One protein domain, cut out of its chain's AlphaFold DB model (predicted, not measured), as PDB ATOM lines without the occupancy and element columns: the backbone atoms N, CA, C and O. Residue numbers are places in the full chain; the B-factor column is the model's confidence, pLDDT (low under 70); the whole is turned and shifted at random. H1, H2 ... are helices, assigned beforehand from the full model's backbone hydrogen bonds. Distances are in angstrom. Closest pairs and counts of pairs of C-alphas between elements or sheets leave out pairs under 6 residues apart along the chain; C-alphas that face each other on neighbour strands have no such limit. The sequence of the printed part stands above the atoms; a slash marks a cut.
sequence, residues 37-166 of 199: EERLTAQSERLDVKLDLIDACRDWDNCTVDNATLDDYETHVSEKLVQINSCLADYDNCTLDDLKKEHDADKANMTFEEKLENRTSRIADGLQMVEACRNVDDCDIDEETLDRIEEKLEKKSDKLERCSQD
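What this domain is: This is residues 37 to 166 of the 199 residues of an uncharacterized protein of Euryarchaeota archaeon (UniProt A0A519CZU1). Two helical hairpins, H1 with H2 and H3 with H4, make an L, joined where residues 52 to 59 of H1 meet residues 128 to 133 of H3; a long loop, residues 90 to 111, spans its open side. The printed part has 130 residues, with four named helices, H1 to H4, and no named strand: all helix, compact, radius of gyration of the C-alphas 16.1 A, spans 47 by 40 by 27 A.

How they stand to each other: H1, residues 37 to 59, and H2, residues 67 to 89, touch as a hairpin at a shallow tilt of 22 degrees, opposite ways; their closest C-alphas, Leu 47 and Val 77, are 6.0 A apart. H1, with residues 52 to 59 alone, touches H3, residues 112 to 135, about perpendicular at 76 degrees; the closest C-alphas, Ala 56 and Cys 133, are 4.9 A apart. H3 and H4, residues 143 to 164, touch as a hairpin, a shallow tilt of 24 degrees, opposite ways; the closest C-alphas, Ile 123 and Leu 153, are 5.8 A apart. Every O i to N i+4 pair is within hydrogen-bond range in H2 and H3, 17 of 19 in H1, 17 of 18 in H4.

Where its parts are: H1 begins at C-alpha 37 (218.959, 103.802, 220.996) and measures 33.0 A, H2 32.3 A, H3 35.0 A and H4 30.9 A from first to last C-alpha; H4 ends at C-alpha 164 (198.345, 102.231, 254.311).

The domain as a whole: The printed part has no cut. The H2 to H3 link is long; pLDDT is under 70 at residues 91 to 109.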
ATOM      1  N   GLU A  37     220.021 103.861 221.999       71.19
ATOM      2  CA  GLU A  37     218.959 103.802 220.996       71.19
ATOM      3  C   GLU A  37     217.877 102.775 221.358       71.19
ATOM      4  O   GLU A  37     216.724 103.158 221.520       71.19
ATOM      5  N   GLU A  38     218.227 101.511 221.622       74.31
ATOM      6  CA  GLU A  38     217.250 100.474 222.002       74.31
ATOM      7  C   GLU A  38     216.455 100.861 223.257       74.31
ATOM      8  O   GLU A  38     215.258 100.591 223.374       74.31
ATOM      9  N   ARG A  39     217.108 101.527 224.214       72.25
ATOM     10  CA  ARG A  39     216.463 102.001 225.444       72.25
ATOM     11  C   ARG A  39     215.525 103.179 225.201       72.25
ATOM     12  O   ARG A  39     214.513 103.265 225.896       72.25
ATOM     13  N   LEU A  40     215.877 104.083 224.291       73.31
ATOM     14  CA  LEU A  40     215.054 105.230 223.911       73.31
ATOM     15  C   LEU A  40     213.846 104.782 223.090       73.31
ATOM     16  O   LEU A  40     212.731 105.173 223.422       73.31
ATOM     17  N   THR A  41     214.039 103.884 222.125       76.69
ATOM     18  CA  THR A  41     212.958 103.275 221.338       76.69
ATOM     19  C   THR A  41     211.970 102.544 222.240       76.69
ATOM     20  O   THR A  41     210.789 102.879 222.253       76.69
ATOM     21  N   ALA A  42     212.452 101.668 223.128       76.69
ATOM     22  CA  ALA A  42     211.591 100.978 224.092       76.69
ATOM     23  C   ALA A  42     210.894 101.932 225.081       76.69
ATOM     24  O   ALA A  42     209.925 101.561 225.749       76.69
ATOM     25  N   GLN A  43     211.416 103.147 225.266       78.81
ATOM     26  CA  GLN A  43     210.765 104.172 226.072       78.81
ATOM     27  C   GLN A  43     209.707 104.937 225.270       78.81
ATOM     28  O   GLN A  43     208.681 105.264 225.863       78.81
ATOM     29  N   SER A  44     209.943 105.185 223.979       78.62
ATOM     30  CA  SER A  44     208.962 105.755 223.049       78.62
ATOM     31  C   SER A  44     207.743 104.851 222.935       78.62
ATOM     32  O   SER A  44     206.656 105.282 223.289       78.62
ATOM     33  N   GLU A  45     207.938 103.563 222.639       81.56
ATOM     34  CA  GLU A  45     206.847 102.579 222.522       81.56
ATOM     35  C   GLU A  45     205.980 102.526 223.791       81.56
ATOM     36  O   GLU A  45     204.758 102.444 223.750       81.56
ATOM     37  N   ARG A  46     206.601 102.628 224.974       80.25
ATOM     38  CA  ARG A  46     205.874 102.669 226.257       80.25
ATOM     39  C   ARG A  46     205.100 103.959 226.494       80.25
ATOM     40  O   ARG A  46     204.311 104.001 227.438       80.25
ATOM     41  N   LEU A  47     205.454 105.040 225.814       81.62
ATOM     42  CA  LEU A  47     204.730 106.302 225.865       81.62
ATOM     43  C   LEU A  47     203.599 106.296 224.841       81.62
ATOM     44  O   LEU A  47     202.514 106.719 225.214       81.62
ATOM     45  N   ASP A  48     203.811 105.716 223.660       84.50
ATOM     46  CA  ASP A  48     202.766 105.508 222.651       84.50
ATOM     47  C   ASP A  48     201.616 104.663 223.225       84.50
ATOM     48  O   ASP A  48     200.493 105.142 223.303       84.50
ATOM     49  N   VAL A  49     201.928 103.521 223.854       86.25
ATOM     50  CA  VAL A  49     200.936 102.695 224.582       86.25
ATOM     51  C   VAL A  49     200.143 103.496 225.625       86.25
ATOM     52  O   VAL A  49     199.015 103.154 225.955       86.25
ATOM     53  N   LYS A  50     200.713 104.553 226.215       84.56
ATOM     54  CA  LYS A  50     199.962 105.371 227.182       84.56
ATOM     55  C   LYS A  50     199.022 106.350 226.511       84.56
ATOM     56  O   LYS A  50     198.014 106.662 227.129       84.56
ATOM     57  N   LEU A  51     199.383 106.869 225.339       89.19
ATOM     58  CA  LEU A  51     198.482 107.709 224.560       89.19
ATOM     59  C   LEU A  51     197.262 106.884 224.154       89.19
ATOM     60  O   LEU A  51     196.156 107.286 224.481       89.19
ATOM     61  N   ASP A  52     197.475 105.671 223.644       88.06
ATOM     62  CA  ASP A  52     196.388 104.756 223.276       88.06
ATOM     63  C   ASP A  52     195.460 104.444 224.467       88.06
ATOM     64  O   ASP A  52     194.239 104.451 224.344       88.06
ATOM     65  N   LEU A  53     196.020 104.236 225.667       89.06
ATOM     66  CA  LEU A  53     195.239 104.056 226.900       89.06
ATOM     67  C   LEU A  53     194.430 105.305 227.306       89.06
ATOM     68  O   LEU A  53     193.339 105.178 227.866       89.06
ATOM     69  N   ILE A  54     194.979 106.503 227.088       90.44
ATOM     70  CA  ILE A  54     194.301 107.775 227.376       90.44
ATOM     71  C   ILE A  54     193.148 107.976 226.395       90.44
ATOM     72  O   ILE A  54     192.036 108.277 226.829       90.44
ATOM     73  N   ASP A  55     193.402 107.769 225.105       92.88
ATOM     74  CA  ASP A  55     192.406 107.913 224.047       92.88
ATOM     75  C   ASP A  55     191.282 106.889 224.221       92.88
ATOM     76  O   ASP A  55     190.111 107.263 224.259       92.88
ATOM     77  N   ALA A  56     191.617 105.634 224.529       91.56
ATOM     78  CA  ALA A  56     190.618 104.622 224.845       91.56
ATOM     79  C   ALA A  56     189.718 105.003 226.031       91.56
ATOM     80  O   ALA A  56     188.509 104.779 226.000       91.56
ATOM     81  N   CYS A  57     190.281 105.602 227.085       92.31
ATOM     82  CA  CYS A  57     189.490 106.104 228.211       92.31
ATOM     83  C   CYS A  57     188.588 107.282 227.822       92.31
ATOM     84  O   CYS A  57     187.489 107.393 228.357       92.31
ATOM     85  N   ARG A  58     189.005 108.140 226.885       93.44
ATOM     86  CA  ARG A  58     188.148 109.219 226.369       93.44
ATOM     87  C   ARG A  58     186.983 108.692 225.541       93.44
ATOM     88  O   ARG A  58     185.891 109.252 225.623       93.44
ATOM     89  N   ASP A  59     187.221 107.637 224.773       93.25
ATOM     90  CA  ASP A  59     186.218 107.045 223.887       93.25
ATOM     91  C   ASP A  59     185.250 106.116 224.629       93.25
ATOM     92  O   ASP A  59     184.128 105.873 224.177       93.25
ATOM     93  N   TRP A  60     185.648 105.610 225.797       94.06
ATOM     94  CA  TRP A  60     184.802 104.752 226.610       94.06
ATOM     95  C   TRP A  60     183.883 105.550 227.539       94.06
ATOM     96  O   TRP A  60     184.313 106.089 228.558       94.06
ATOM     97  N   ASP A  61     182.576 105.515 227.264       89.38
ATOM     98  CA  ASP A  61     181.534 106.213 228.042       89.38
ATOM     99  C   ASP A  61     181.544 105.921 229.561       89.38
ATOM    100  O   ASP A  61     181.019 106.710 230.348       89.38
ATOM    101  N   ASN A  62     182.101 104.781 229.988       91.69
ATOM    102  CA  ASN A  62     182.152 104.391 231.400       91.69
ATOM    103  C   ASN A  62     183.477 104.744 232.091       91.69
ATOM    104  O   ASN A  62     183.605 104.462 233.286       91.69
ATOM    105  N   CYS A  63     184.446 105.348 231.394       90.94
ATOM    106  CA  CYS A  63     185.693 105.732 232.038       90.94
ATOM    107  C   CYS A  63     185.429 106.836 233.069       90.94
ATOM    108  O   CYS A  63     184.842 107.876 232.769       90.94
ATOM    109  N   THR A  64     185.860 106.620 234.312       92.12
ATOM    110  CA  THR A  64     185.605 107.578 235.403       92.12
ATOM    111  C   THR A  64     186.715 108.609 235.592       92.12
ATOM    112  O   THR A  64     186.615 109.448 236.488       92.12
ATOM    113  N   VAL A  65     187.796 108.520 234.813       89.25
ATOM    114  CA  VAL A  65     188.917 109.464 234.882       89.25
ATOM    115  C   VAL A  65     188.468 110.790 234.278       89.25
ATOM    116  O   VAL A  65     187.894 110.826 233.193       89.25
ATOM    117  N   ASP A  66     188.687 111.894 234.987       89.81
ATOM    118  CA  ASP A  66     188.244 113.196 234.508       89.81
ATOM    119  C   ASP A  66     189.107 113.702 233.340       89.81
ATOM    120  O   ASP A  66     190.319 113.493 233.296       89.81
ATOM    121  N   ASN A  67     188.483 114.430 232.410       88.12
ATOM    122  CA  ASN A  67     189.173 114.927 231.216       88.12
ATOM    123  C   ASN A  67     190.356 115.851 231.529       88.12
ATOM    124  O   ASN A  67     191.322 115.839 230.781       88.12
ATOM    125  N   ALA A  68     190.326 116.620 232.624       87.56
ATOM    126  CA  ALA A  68     191.452 117.490 232.963       87.56
ATOM    127  C   ALA A  68     192.686 116.670 233.377       87.56
ATOM    128  O   ALA A  68     193.807 117.014 233.005       87.56
ATOM    129  N   THR A  69     192.479 115.565 234.094       83.88
ATOM    130  CA  THR A  69     193.522 114.580 234.402       83.88
ATOM    131  C   THR A  69     194.029 113.879 233.137       83.88
ATOM    132  O   THR A  69     195.237 113.704 232.984       83.88
ATOM    133  N   LEU A  70     193.141 113.513 232.204       86.00
ATOM    134  CA  LEU A  70     193.541 112.927 230.917       86.00
ATOM    135  C   LEU A  70     194.370 113.903 230.065       86.00
ATOM    136  O   LEU A  70     195.410 113.509 229.542       86.00
ATOM    137  N   ASP A  71     193.964 115.173 229.983       85.94
ATOM    138  CA  ASP A  71     194.679 116.231 229.255       85.94
ATOM    139  C   ASP A  71     196.087 116.462 229.823       85.94
ATOM    140  O   ASP A  71     197.060 116.652 229.084       85.94
ATOM    141  N   ASP A  72     196.211 116.441 231.149       84.94
ATOM    142  CA  ASP A  72     197.496 116.586 231.818       84.94
ATOM    143  C   ASP A  72     198.411 115.373 231.569       84.94
ATOM    144  O   ASP A  72     199.590 115.533 231.220       84.94
ATOM    145  N   TYR A  73     197.860 114.155 231.633       82.69
ATOM    146  CA  TYR A  73     198.592 112.950 231.254       82.69
ATOM    147  C   TYR A  73     199.068 113.001 229.801       82.69
ATOM    148  O   TYR A  73     200.249 112.744 229.554       82.69
ATOM    149  N   GLU A  74     198.194 113.351 228.857       85.81
ATOM    150  CA  GLU A  74     198.520 113.447 227.431       85.81
ATOM    151  C   GLU A  74     199.636 114.466 227.190       85.81
ATOM    152  O   GLU A  74     200.627 114.158 226.521       85.81
ATOM    153  N   THR A  75     199.519 115.654 227.789       87.06
ATOM    154  CA  THR A  75     200.524 116.719 227.679       87.06
ATOM    155  C   THR A  75     201.887 116.211 228.135       87.06
ATOM    156  O   THR A  75     202.880 116.330 227.414       87.06
ATOM    157  N   HIS A  76     201.944 115.566 229.300       78.94
ATOM    158  CA  HIS A  76     203.201 115.075 229.851       78.94
ATOM    159  C   HIS A  76     203.801 113.910 229.048       78.94
ATOM    160  O   HIS A  76     205.024 113.836 228.873       78.94
ATOM    161  N   VAL A  77     202.967 112.979 228.566       83.00
ATOM    162  CA  VAL A  77     203.413 111.897 227.672       83.00
ATOM    163  C   VAL A  77     204.010 112.490 226.396       83.00
ATOM    164  O   VAL A  77     205.130 112.128 226.026       83.00
ATOM    165  N   SER A  78     203.307 113.441 225.785       81.81
ATOM    166  CA  SER A  78     203.683 114.082 224.524       81.81
ATOM    167  C   SER A  78     204.976 114.886 224.639       81.81
ATOM    168  O   SER A  78     205.886 114.715 223.828       81.81
ATOM    169  N   GLU A  79     205.131 115.704 225.682       83.00
ATOM    170  CA  GLU A  79     206.381 116.432 225.946       83.00
ATOM    171  C   GLU A  79     207.576 115.481 226.074       83.00
ATOM    172  O   GLU A  79     208.670 115.747 225.566       83.00
ATOM    173  N   LYS A  80     207.368 114.338 226.735       80.44
ATOM    174  CA  LYS A  80     208.417 113.341 226.929       80.44
ATOM    175  C   LYS A  80     208.757 112.588 225.645       80.44
ATOM    176  O   LYS A  80     209.932 112.306 225.418       80.44
ATOM    177  N   LEU A  81     207.763 112.293 224.809       80.56
ATOM    178  CA  LEU A  81     207.974 111.748 223.466       80.56
ATOM    179  C   LEU A  81     208.791 112.711 222.609       80.56
ATOM    180  O   LEU A  81     209.770 112.292 222.000       80.56
ATOM    181  N   VAL A  82     208.475 114.010 222.626       82.81
ATOM    182  CA  VAL A  82     209.249 115.033 221.902       82.81
ATOM    183  C   VAL A  82     210.711 115.048 222.356       82.81
ATOM    184  O   VAL A  82     211.613 115.075 221.518       82.81
ATOM    185  N   GLN A  83     210.969 114.972 223.666       79.00
ATOM    186  CA  GLN A  83     212.336 114.902 224.195       79.00
ATOM    187  C   GLN A  83     213.076 113.637 223.738       79.00
ATOM    188  O   GLN A  83     214.236 113.718 223.339       79.00
ATOM    189  N   ILE A  84     212.418 112.474 223.767       77.69
ATOM    190  CA  ILE A  84     213.014 111.205 223.320       77.69
ATOM    191  C   ILE A  84     213.284 111.230 221.819       77.69
ATOM    192  O   ILE A  84     214.382 110.875 221.407       77.69
ATOM    193  N   ASN A  85     212.332 111.698 221.014       80.06
ATOM    194  CA  ASN A  85     212.480 111.791 219.565       80.06
ATOM    195  C   ASN A  85     213.593 112.768 219.175       80.06
ATOM    196  O   ASN A  85     214.384 112.473 218.283       80.06
ATOM    197  N   SER A  86     213.726 113.890 219.889       79.25
ATOM    198  CA  SER A  86     214.874 114.784 219.713       79.25
ATOM    199  C   SER A  86     216.193 114.094 220.072       79.25
ATOM    200  O   SER A  86     217.186 114.300 219.382       79.25
ATOM    201  N   CYS A  87     216.212 113.270 221.121       77.00
ATOM    202  CA  CYS A  87     217.389 112.500 221.524       77.00
ATOM    203  C   CYS A  87     217.755 111.385 220.532       77.00
ATOM    204  O   CYS A  87     218.935 111.130 220.325       77.00
ATOM    205  N   LEU A  88     216.762 110.732 219.922       76.38
ATOM    206  CA  LEU A  88     216.956 109.740 218.859       76.38
ATOM    207  C   LEU A  88     217.495 110.386 217.571       76.38
ATOM    208  O   LEU A  88     218.242 109.756 216.829       76.38
ATOM    209  N   ALA A  89     217.124 111.642 217.300       77.88
ATOM    210  CA  ALA A  89     217.581 112.380 216.125       77.88
ATOM    211  C   ALA A  89     219.014 112.934 216.258       77.88
ATOM    212  O   ALA A  89     219.691 113.101 215.243       77.88
ATOM    213  N   ASP A  90     219.474 113.223 217.480       75.00
ATOM    214  CA  ASP A  90     220.808 113.770 217.764       75.00
ATOM    215  C   ASP A  90     221.395 113.170 219.057       75.00
ATOM    216  O   ASP A  90     221.353 113.763 220.142       75.00
ATOM    217  N   TYR A  91     221.938 111.955 218.933       64.56
ATOM    218  CA  TYR A  91     222.490 111.189 220.055       64.56
ATOM    219  C   TYR A  91     223.672 111.880 220.747       64.56
ATOM    220  O   TYR A  91     223.843 111.716 221.955       64.56
ATOM    221  N   ASP A  92     224.466 112.659 220.006       59.56
ATOM    222  CA  ASP A  92     225.688 113.296 220.510       59.56
ATOM    223  C   ASP A  92     225.387 114.423 221.514       59.56
ATOM    224  O   ASP A  92     226.221 114.737 222.366       59.56
ATOM    225  N   ASN A  93     224.175 114.989 221.467       58.78
ATOM    226  CA  ASN A  93     223.716 116.043 222.375       58.78
ATOM    227  C   ASN A  93     222.733 115.560 223.453       58.78
ATOM    228  O   ASN A  93     222.302 116.358 224.288       58.78
ATOM    229  N   CYS A  94     222.380 114.273 223.481       60.84
ATOM    230  CA  CYS A  94     221.448 113.744 224.470       60.84
ATOM    231  C   CYS A  94     222.183 113.157 225.678       60.84
ATOM    232  O   CYS A  94     222.710 112.042 225.634       60.84
ATOM    233  N   THR A  95     222.154 113.854 226.818       57.69
ATOM    234  CA  THR A  95     222.505 113.200 228.080       57.69
ATOM    235  C   THR A  95     221.275 112.489 228.636       57.69
ATOM    236  O   THR A  95     220.200 113.063 228.789       57.69
ATOM    237  N   LEU A  96     221.426 111.214 229.003       53.62
ATOM    238  CA  LEU A  96     220.375 110.419 229.660       53.62
ATOM    239  C   LEU A  96     219.859 111.066 230.964       53.62
ATOM    240  O   LEU A  96     218.837 110.638 231.497       53.62
ATOM    241  N   ASP A  97     220.574 112.060 231.497       52.75
ATOM    242  CA  ASP A  97     220.174 112.867 232.648       52.75
ATOM    243  C   ASP A  97     219.140 113.950 232.300       52.75
ATOM    244  O   ASP A  97     218.314 114.277 233.154       52.75
ATOM    245  N   ASP A  98     219.083 114.432 231.056       51.62
ATOM    246  CA  ASP A  98     218.047 115.376 230.618       51.62
ATOM    247  C   ASP A  98     216.666 114.712 230.560       51.62
ATOM    248  O   ASP A  98     215.678 115.297 231.003       51.62
ATOM    249  N   LEU A  99     216.614 113.429 230.188       54.97
ATOM    250  CA  LEU A  99     215.401 112.599 230.224       54.97
ATOM    251  C   LEU A  99     214.962 112.194 231.643       54.97
ATOM    252  O   LEU A  99     213.863 111.658 231.834       54.97
ATOM    253  N   LYS A 100     215.820 112.405 232.654       52.41
ATOM    254  CA  LYS A 100     215.533 112.105 234.070       52.41
ATOM    255  C   LYS A 100     214.899 113.269 234.817       52.41
ATOM    256  O   LYS A 100     214.556 113.079 235.987       52.41
ATOM    257  N   LYS A 101     214.736 114.442 234.197       49.50
ATOM    258  CA  LYS A 101     213.995 115.554 234.803       49.50
ATOM    259  C   LYS A 101     212.508 115.196 234.860       49.50
ATOM    260  O   LYS A 101     211.708 115.599 234.029       49.50
ATOM    261  N   GLU A 102     212.138 114.403 235.863       50.00
ATOM    262  CA  GLU A 102     210.773 114.390 236.376       50.00
ATOM    263  C   GLU A 102     210.480 115.796 236.911       50.00
ATOM    264  O   GLU A 102     211.237 116.331 237.727       50.00
ATOM    265  N   HIS A 103     209.383 116.389 236.446       43.25
ATOM    266  CA  HIS A 103     208.831 117.615 237.003       43.25
ATOM    267  C   HIS A 103     208.286 117.331 238.417       43.25
ATOM    268  O   HIS A 103     207.108 117.079 238.631       43.25
ATOM    269  N   ASP A 104     209.183 117.315 239.400       44.12
ATOM    270  CA  ASP A 104     208.896 117.071 240.818       44.12
ATOM    271  C   ASP A 104     208.567 118.373 241.584       44.12
ATOM    272  O   ASP A 104     208.796 118.455 242.794       44.12
ATOM    273  N   ALA A 105     208.032 119.402 240.916       44.25
ATOM    274  CA  ALA A 105     207.675 120.651 241.594       44.25
ATOM    275  C   ALA A 105     206.567 120.422 242.643       44.25
ATOM    276  O   ALA A 105     206.692 120.881 243.779       44.25
ATOM    277  N   ASP A 106     205.570 119.593 242.320       46.81
ATOM    278  CA  ASP A 106     204.426 119.353 243.211       46.81
ATOM    279  C   ASP A 106     204.672 118.227 244.229       46.81
ATOM    280  O   ASP A 106     204.118 118.228 245.330       46.81
ATOM    281  N   LYS A 107     205.590 117.288 243.944       54.75
ATOM    282  CA  LYS A 107     205.933 116.202 244.887       54.75
ATOM    283  C   LYS A 107     206.801 116.661 246.061       54.75
ATOM    284  O   LYS A 107     206.890 115.943 247.069       54.75
ATOM    285  N   ALA A 108     207.482 117.800 245.940       58.88
ATOM    286  CA  ALA A 108     208.382 118.296 246.976       58.88
ATOM    287  C   ALA A 108     207.631 118.634 248.276       58.88
ATOM    288  O   ALA A 108     208.147 118.345 249.357       58.88
ATOM    289  N   ASN A 109     206.400 119.143 248.160       65.25
ATOM    290  CA  ASN A 109     205.629 119.666 249.290       65.25
ATOM    291  C   ASN A 109     204.580 118.697 249.858       65.25
ATOM    292  O   ASN A 109     204.057 118.960 250.934       65.25
ATOM    293  N   MET A 110     204.311 117.566 249.197       77.69
ATOM    294  CA  MET A 110     203.363 116.566 249.706       77.69
ATOM    295  C   MET A 110     203.926 115.790 250.905       77.69
ATOM    296  O   MET A 110     205.075 115.313 250.890       77.69
ATOM    297  N   THR A 111     203.080 115.584 251.907       83.56
ATOM    298  CA  THR A 111     203.272 114.637 253.007       83.56
ATOM    299  C   THR A 111     203.377 113.198 252.488       83.56
ATOM    300  O   THR A 111     203.153 112.900 251.311       83.56
ATOM    301  N   PHE A 112     203.805 112.270 253.348       81.12
ATOM    302  CA  PHE A 112     203.899 110.860 252.962       81.12
ATOM    303  C   PHE A 112     202.524 110.254 252.654       81.12
ATOM    304  O   PHE A 112     202.412 109.494 251.698       81.12
ATOM    305  N   GLU A 113     201.503 110.633 253.418       82.38
ATOM    306  CA  GLU A 113     200.117 110.200 253.236       82.38
ATOM    307  C   GLU A 113     199.542 110.696 251.902       82.38
ATOM    308  O   GLU A 113     199.168 109.871 251.072       82.38
ATOM    309  N   GLU A 114     199.648 111.996 251.601       82.38
ATOM    310  CA  GLU A 114     199.227 112.566 250.305       82.38
ATOM    311  C   GLU A 114     199.946 111.898 249.119       82.38
ATOM    312  O   GLU A 114     199.371 111.675 248.055       82.38
ATOM    313  N   LYS A 115     201.219 111.513 249.293       81.00
ATOM    314  CA  LYS A 115     201.965 110.755 248.274       81.00
ATOM    315  C   LYS A 115     201.409 109.351 248.057       81.00
ATOM    316  O   LYS A 115     201.549 108.829 246.949       81.00
ATOM    317  N   LEU A 116     200.867 108.702 249.085       82.19
ATOM    318  CA  LEU A 116     200.238 107.388 248.955       82.19
ATOM    319  C   LEU A 116     198.853 107.501 248.334       82.19
ATOM    320  O   LEU A 116     198.560 106.730 247.423       82.19
ATOM    321  N   GLU A 117     198.048 108.472 248.759       82.25
ATOM    322  CA  GLU A 117     196.730 108.748 248.180       82.25
ATOM    323  C   GLU A 117     196.847 109.069 246.688       82.25
ATOM    324  O   GLU A 117     196.233 108.395 245.864       82.25
ATOM    325  N   ASN A 118     197.749 109.983 246.317       80.06
ATOM    326  CA  ASN A 118     198.033 110.315 244.920       80.06
ATOM    327  C   ASN A 118     198.450 109.069 244.113       80.06
ATOM    328  O   ASN A 118     197.951 108.809 243.021       80.06
ATOM    329  N   ARG A 119     199.339 108.228 244.662       81.50
ATOM    330  CA  ARG A 119     199.729 106.975 243.991       81.50
ATOM    331  C   ARG A 119     198.579 105.984 243.860       81.50
ATOM    332  O   ARG A 119     198.576 105.238 242.888       81.50
ATOM    333  N   THR A 120     197.670 105.950 244.826       81.44
ATOM    334  CA  THR A 120     196.501 105.066 244.816       81.44
ATOM    335  C   THR A 120     195.526 105.512 243.734       81.44
ATOM    336  O   THR A 120     195.171 104.694 242.892       81.44
ATOM    337  N   SER A 121     195.206 106.811 243.679       84.56
ATOM    338  CA  SER A 121     194.375 107.403 242.621       84.56
ATOM    339  C   SER A 121     194.920 107.060 241.240       84.56
ATOM    340  O   SER A 121     194.231 106.466 240.429       84.56
ATOM    341  N   ARG A 122     196.216 107.281 241.011       82.12
ATOM    342  CA  ARG A 122     196.837 107.021 239.705       82.12
ATOM    343  C   ARG A 122     196.878 105.551 239.299       82.12
ATOM    344  O   ARG A 122     197.029 105.242 238.120       82.12
ATOM    345  N   ILE A 123     196.871 104.638 240.268       82.50
ATOM    346  CA  ILE A 123     196.752 103.208 239.970       82.50
ATOM    347  C   ILE A 123     195.319 102.892 239.564       82.50
ATOM    348  O   ILE A 123     195.143 102.156 238.602       82.50
ATOM    349  N   ALA A 124     194.330 103.468 240.252       85.25
ATOM    350  CA  ALA A 124     192.929 103.333 239.878       85.25
ATOM    351  C   ALA A 124     192.664 103.906 238.475       85.25
ATOM    352  O   ALA A 124     192.088 103.201 237.654       85.25
ATOM    353  N   ASP A 125     193.180 105.100 238.161       88.25
ATOM    354  CA  ASP A 125     193.081 105.690 236.817       88.25
ATOM    355  C   ASP A 125     193.711 104.773 235.763       88.25
ATOM    356  O   ASP A 125     193.126 104.511 234.720       88.25
ATOM    357  N   GLY A 126     194.903 104.237 236.050       84.75
ATOM    358  CA  GLY A 126     195.584 103.322 235.137       84.75
ATOM    359  C   GLY A 126     194.809 102.024 234.897       84.75
ATOM    360  O   GLY A 126     194.830 101.515 233.783       84.75
ATOM    361  N   LEU A 127     194.130 101.492 235.918       88.56
ATOM    362  CA  LEU A 127     193.269 100.314 235.772       88.56
ATOM    363  C   LEU A 127     192.019 100.647 234.948       88.56
ATOM    364  O   LEU A 127     191.666  99.873 234.068       88.56
ATOM    365  N   GLN A 128     191.414 101.816 235.174       90.19
ATOM    366  CA  GLN A 128     190.290 102.321 234.378       90.19
ATOM    367  C   GLN A 128     190.661 102.492 232.901       90.19
ATOM    368  O   GLN A 128     189.890 102.108 232.035       90.19
ATOM    369  N   MET A 129     191.856 103.001 232.595       89.81
ATOM    370  CA  MET A 129     192.326 103.121 231.211       89.81
ATOM    371  C   MET A 129     192.559 101.764 230.539       89.81
ATOM    372  O   MET A 129     192.240 101.595 229.365       89.81
ATOM    373  N   VAL A 130     193.109 100.785 231.268       89.62
ATOM    374  CA  VAL A 130     193.258  99.412 230.753       89.62
ATOM    375  C   VAL A 130     191.888  98.796 230.486       89.62
ATOM    376  O   VAL A 130     191.675  98.197 229.435       89.62
ATOM    377  N   GLU A 131     190.950  98.971 231.416       92.50
ATOM    378  CA  GLU A 131     189.572  98.522 231.245       92.50
ATOM    379  C   GLU A 131     188.915  99.199 230.035       92.50
ATOM    380  O   GLU A 131     188.301  98.514 229.223       92.50
ATOM    381  N   ALA A 132     189.109 100.506 229.857       92.00
ATOM    382  CA  ALA A 132     188.598 101.246 228.710       92.00
ATOM    383  C   ALA A 132     189.130 100.694 227.385       92.00
ATOM    384  O   ALA A 132     188.342 100.376 226.502       92.00
ATOM    385  N   CYS A 133     190.445 100.483 227.282       92.69
ATOM    386  CA  CYS A 133     191.080  99.907 226.096       92.69
ATOM    387  C   CYS A 133     190.521  98.527 225.724       92.69
ATOM    388  O   CYS A 133     190.321  98.247 224.549       92.69
ATOM    389  N   ARG A 134     190.167  97.690 226.707       94.12
ATOM    390  CA  ARG A 134     189.506  96.397 226.443       94.12
ATOM    391  C   ARG A 134     188.062  96.520 225.944       94.12
ATOM    392  O   ARG A 134     187.508  95.539 225.451       94.12
ATOM    393  N   ASN A 135     187.423  97.669 226.143       94.88
ATOM    394  CA  ASN A 135     186.005  97.886 225.853       94.88
ATOM    395  C   ASN A 135     185.748  98.818 224.658       94.88
ATOM    396  O   ASN A 135     184.583  99.016 224.305       94.88
ATOM    397  N   VAL A 136     186.790  99.381 224.047       92.25
ATOM    398  CA  VAL A 136     186.686 100.186 222.825       92.25
ATOM    399  C   VAL A 136     187.320  99.438 221.660       92.25
ATOM    400  O   VAL A 136     188.359  98.802 221.811       92.25
ATOM    401  N   ASP A 137     186.686  99.513 220.493       84.75
ATOM    402  CA  ASP A 137     187.155  98.799 219.300       84.75
ATOM    403  C   ASP A 137     188.441  99.417 218.711       84.75
ATOM    404  O   ASP A 137     189.192  98.722 218.030       84.75
ATOM    405  N   ASP A 138     188.702 100.697 218.994       85.06
ATOM    406  CA  ASP A 138     189.810 101.481 218.428       85.06
ATOM    407  C   ASP A 138     191.097 101.443 219.283       85.06
ATOM    408  O   ASP A 138     192.020 102.219 219.044       85.06
ATOM    409  N   CYS A 139     191.201 100.551 220.279       89.12
ATOM    410  CA  CYS A 139     192.450 100.391 221.029       89.12
ATOM    411  C   CYS A 139     193.405  99.398 220.343       89.12
ATOM    412  O   CYS A 139     193.150  98.194 220.309       89.12
ATOM    413  N   ASP A 140     194.549  99.890 219.863       87.62
ATOM    414  CA  ASP A 140     195.553  99.097 219.130       87.62
ATOM    415  C   ASP A 140     196.519  98.295 220.034       87.62
ATOM    416  O   ASP A 140     197.438  97.623 219.550       87.62
ATOM    417  N   ILE A 141     196.336  98.337 221.358       86.31
ATOM    418  CA  ILE A 141     197.201  97.632 222.312       86.31
ATOM    419  C   ILE A 141     196.804  96.155 222.389       86.31
ATOM    420  O   ILE A 141     195.650  95.809 222.632       86.31
ATOM    421  N   ASP A 142     197.783  95.262 222.263       89.69
ATOM    422  CA  ASP A 142     197.551  93.827 222.392       89.69
ATOM    423  C   ASP A 142     197.228  93.389 223.838       89.69
ATOM    424  O   ASP A 142     197.724  93.951 224.818       89.69
ATOM    425  N   GLU A 143     196.442  92.314 223.970       90.00
ATOM    426  CA  GLU A 143     195.990  91.804 225.273       90.00
ATOM    427  C   GLU A 143     197.151  91.388 226.200       90.00
ATOM    428  O   GLU A 143     197.071  91.594 227.408       90.00
ATOM    429  N   GLU A 144     198.270  90.866 225.672       88.25
ATOM    430  CA  GLU A 144     199.424  90.494 226.510       88.25
ATOM    431  C   GLU A 144     200.061  91.738 227.150       88.25
ATOM    432  O   GLU A 144     200.487  91.728 228.314       88.25
ATOM    433  N   THR A 145     200.130  92.834 226.393       82.38
ATOM    434  CA  THR A 145     200.587  94.126 226.896       82.38
ATOM    435  C   THR A 145     199.633  94.672 227.956       82.38
ATOM    436  O   THR A 145     200.115  95.113 229.006       82.38
ATOM    437  N   LEU A 146     198.315  94.589 227.745       80.69
ATOM    438  CA  LEU A 146     197.304  95.013 228.723       80.69
ATOM    439  C   LEU A 146     197.389  94.209 230.024       80.69
ATOM    440  O   LEU A 146     197.540  94.810 231.091       80.69
ATOM    441  N   ASP A 147     197.445  92.878 229.946       83.56
ATOM    442  CA  ASP A 147     197.622  91.983 231.100       83.56
ATOM    443  C   ASP A 147     198.883  92.338 231.900       83.56
ATOM    444  O   ASP A 147     198.891  92.425 233.131       83.56
ATOM    445  N   ARG A 148     199.988  92.610 231.197       83.88
ATOM    446  CA  ARG A 148     201.259  92.986 231.827       83.88
ATOM    447  C   ARG A 148     201.189  94.361 232.499       83.88
ATOM    448  O   ARG A 148     201.953  94.623 233.440       83.88
ATOM    449  N   ILE A 149     200.374  95.277 231.986       81.50
ATOM    450  CA  ILE A 149     200.145  96.591 232.596       81.50
ATOM    451  C   ILE A 149     199.283  96.426 233.846       81.50
ATOM    452  O   ILE A 149     199.687  96.916 234.907       81.50
ATOM    453  N   GLU A 150     198.182  95.685 233.747       82.81
ATOM    454  CA  GLU A 150     197.273  95.368 234.848       82.81
ATOM    455  C   GLU A 150     198.014  94.694 236.010       82.81
ATOM    456  O   GLU A 150     198.055  95.254 237.106       82.81
ATOM    457  N   GLU A 151     198.760  93.608 235.766       83.25
ATOM    458  CA  GLU A 151     199.520  92.895 236.812       83.25
ATOM    459  C   GLU A 151     200.497  93.839 237.545       83.25
ATOM    460  O   GLU A 151     200.705  93.783 238.765       83.25
ATOM    461  N   LYS A 152     201.132  94.762 236.807       81.38
ATOM    462  CA  LYS A 152     202.042  95.754 237.399       81.38
ATOM    463  C   LYS A 152     201.304  96.778 238.251       81.38
ATOM    464  O   LYS A 152     201.898  97.256 239.228       81.38
ATOM    465  N   LEU A 153     200.098  97.176 237.858       79.62
ATOM    466  CA  LEU A 153     199.255  98.114 238.592       79.62
ATOM    467  C   LEU A 153     198.707  97.457 239.860       79.62
ATOM    468  O   LEU A 153     198.932  97.998 240.944       79.62
ATOM    469  N   GLU A 154     198.156  96.250 239.766       81.69
ATOM    470  CA  GLU A 154     197.682  95.455 240.905       81.69
ATOM    471  C   GLU A 154     198.793  95.223 241.933       81.69
ATOM    472  O   GLU A 154     198.678  95.579 243.104       81.69
ATOM    473  N   LYS A 155     199.973  94.780 241.487       82.56
ATOM    474  CA  LYS A 155     201.125  94.572 242.377       82.56
ATOM    475  C   LYS A 155     201.609  95.850 243.060       82.56
ATOM    476  O   LYS A 155     202.298  95.787 244.090       82.56
ATOM    477  N   LYS A 156     201.376  97.021 242.459       79.69
ATOM    478  CA  LYS A 156     201.631  98.311 243.115       79.69
ATOM    479  C   LYS A 156     200.511  98.637 244.097       79.69
ATOM    480  O   LYS A 156     200.851  99.072 245.196       79.69
ATOM    481  N   SER A 157     199.256  98.370 243.740       80.94
ATOM    482  CA  SER A 157     198.087  98.508 244.612       80.94
ATOM    483  C   SER A 157     198.289  97.728 245.913       80.94
ATOM    484  O   SER A 157     198.364  98.332 246.979       80.94
ATOM    485  N   ASP A 158     198.627  96.436 245.831       82.44
ATOM    486  CA  ASP A 158     198.902  95.575 246.993       82.44
ATOM    487  C   ASP A 158     200.010  96.115 247.905       82.44
ATOM    488  O   ASP A 158     200.074  95.847 249.110       82.44
ATOM    489  N   LYS A 159     201.005  96.791 247.317       82.81
ATOM    490  CA  LYS A 159     202.104  97.395 248.082       82.81
ATOM    491  C   LYS A 159     201.646  98.661 248.787       82.81
ATOM    492  O   LYS A 159     202.138  98.910 249.886       82.81
ATOM    493  N   LEU A 160     200.782  99.455 248.157       82.44
ATOM    494  CA  LEU A 160     200.200 100.646 248.766       82.44
ATOM    495  C   LEU A 160     199.205 100.270 249.857       82.44
ATOM    496  O   LEU A 160     199.292 100.840 250.935       82.44
ATOM    497  N   GLU A 161     198.375  99.251 249.651       82.12
ATOM    498  CA  GLU A 161     197.446  98.762 250.670       82.12
ATOM    499  C   GLU A 161     198.206  98.343 251.938       82.12
ATOM    500  O   GLU A 161     197.962  98.861 253.027       82.12
ATOM    501  N   ARG A 162     199.253  97.520 251.797       83.00
ATOM    502  CA  ARG A 162     200.140  97.168 252.924       83.00
ATOM    503  C   ARG A 162     200.843  98.366 253.558       83.00
ATOM    504  O   ARG A 162     201.216  98.303 254.723       83.00
ATOM    505  N   CYS A 163     201.098  99.417 252.785       80.81
ATOM    506  CA  CYS A 163     201.709 100.645 253.280       80.81
ATOM    507  C   CYS A 163     200.703 101.488 254.075       80.81
ATOM    508  O   CYS A 163     201.071 102.048 255.099       80.81
ATOM    509  N   SER A 164     199.439 101.520 253.643       77.94
ATOM    510  CA  SER A 164     198.345 102.231 254.311       77.94
ATOM    511  C   SER A 164     197.962 101.612 255.659       77.94
ATOM    512  O   SER A 164     197.593 102.328 256.581       77.94
ATOM    513  N   GLN A 165     198.133 100.294 255.814       83.94
ATOM    514  CA  GLN A 165     197.877  99.584 257.073       83.94
ATOM    515  C   GLN A 165     198.847  99.974 258.203       83.94
ATOM    516  O   GLN A 165     198.515  99.818 259.377       83.94
ATOM    517  N   ASP A 166     200.054 100.440 257.868       86.62
ATOM    518  CA  ASP A 166     201.073 100.856 258.835       86.62
ATOM    519  C   ASP A 166     201.948 101.960 258.226       86.62
ATOM    520  O   ASP A 166     203.068 101.724 257.745       86.62
TER     521      ASP A 166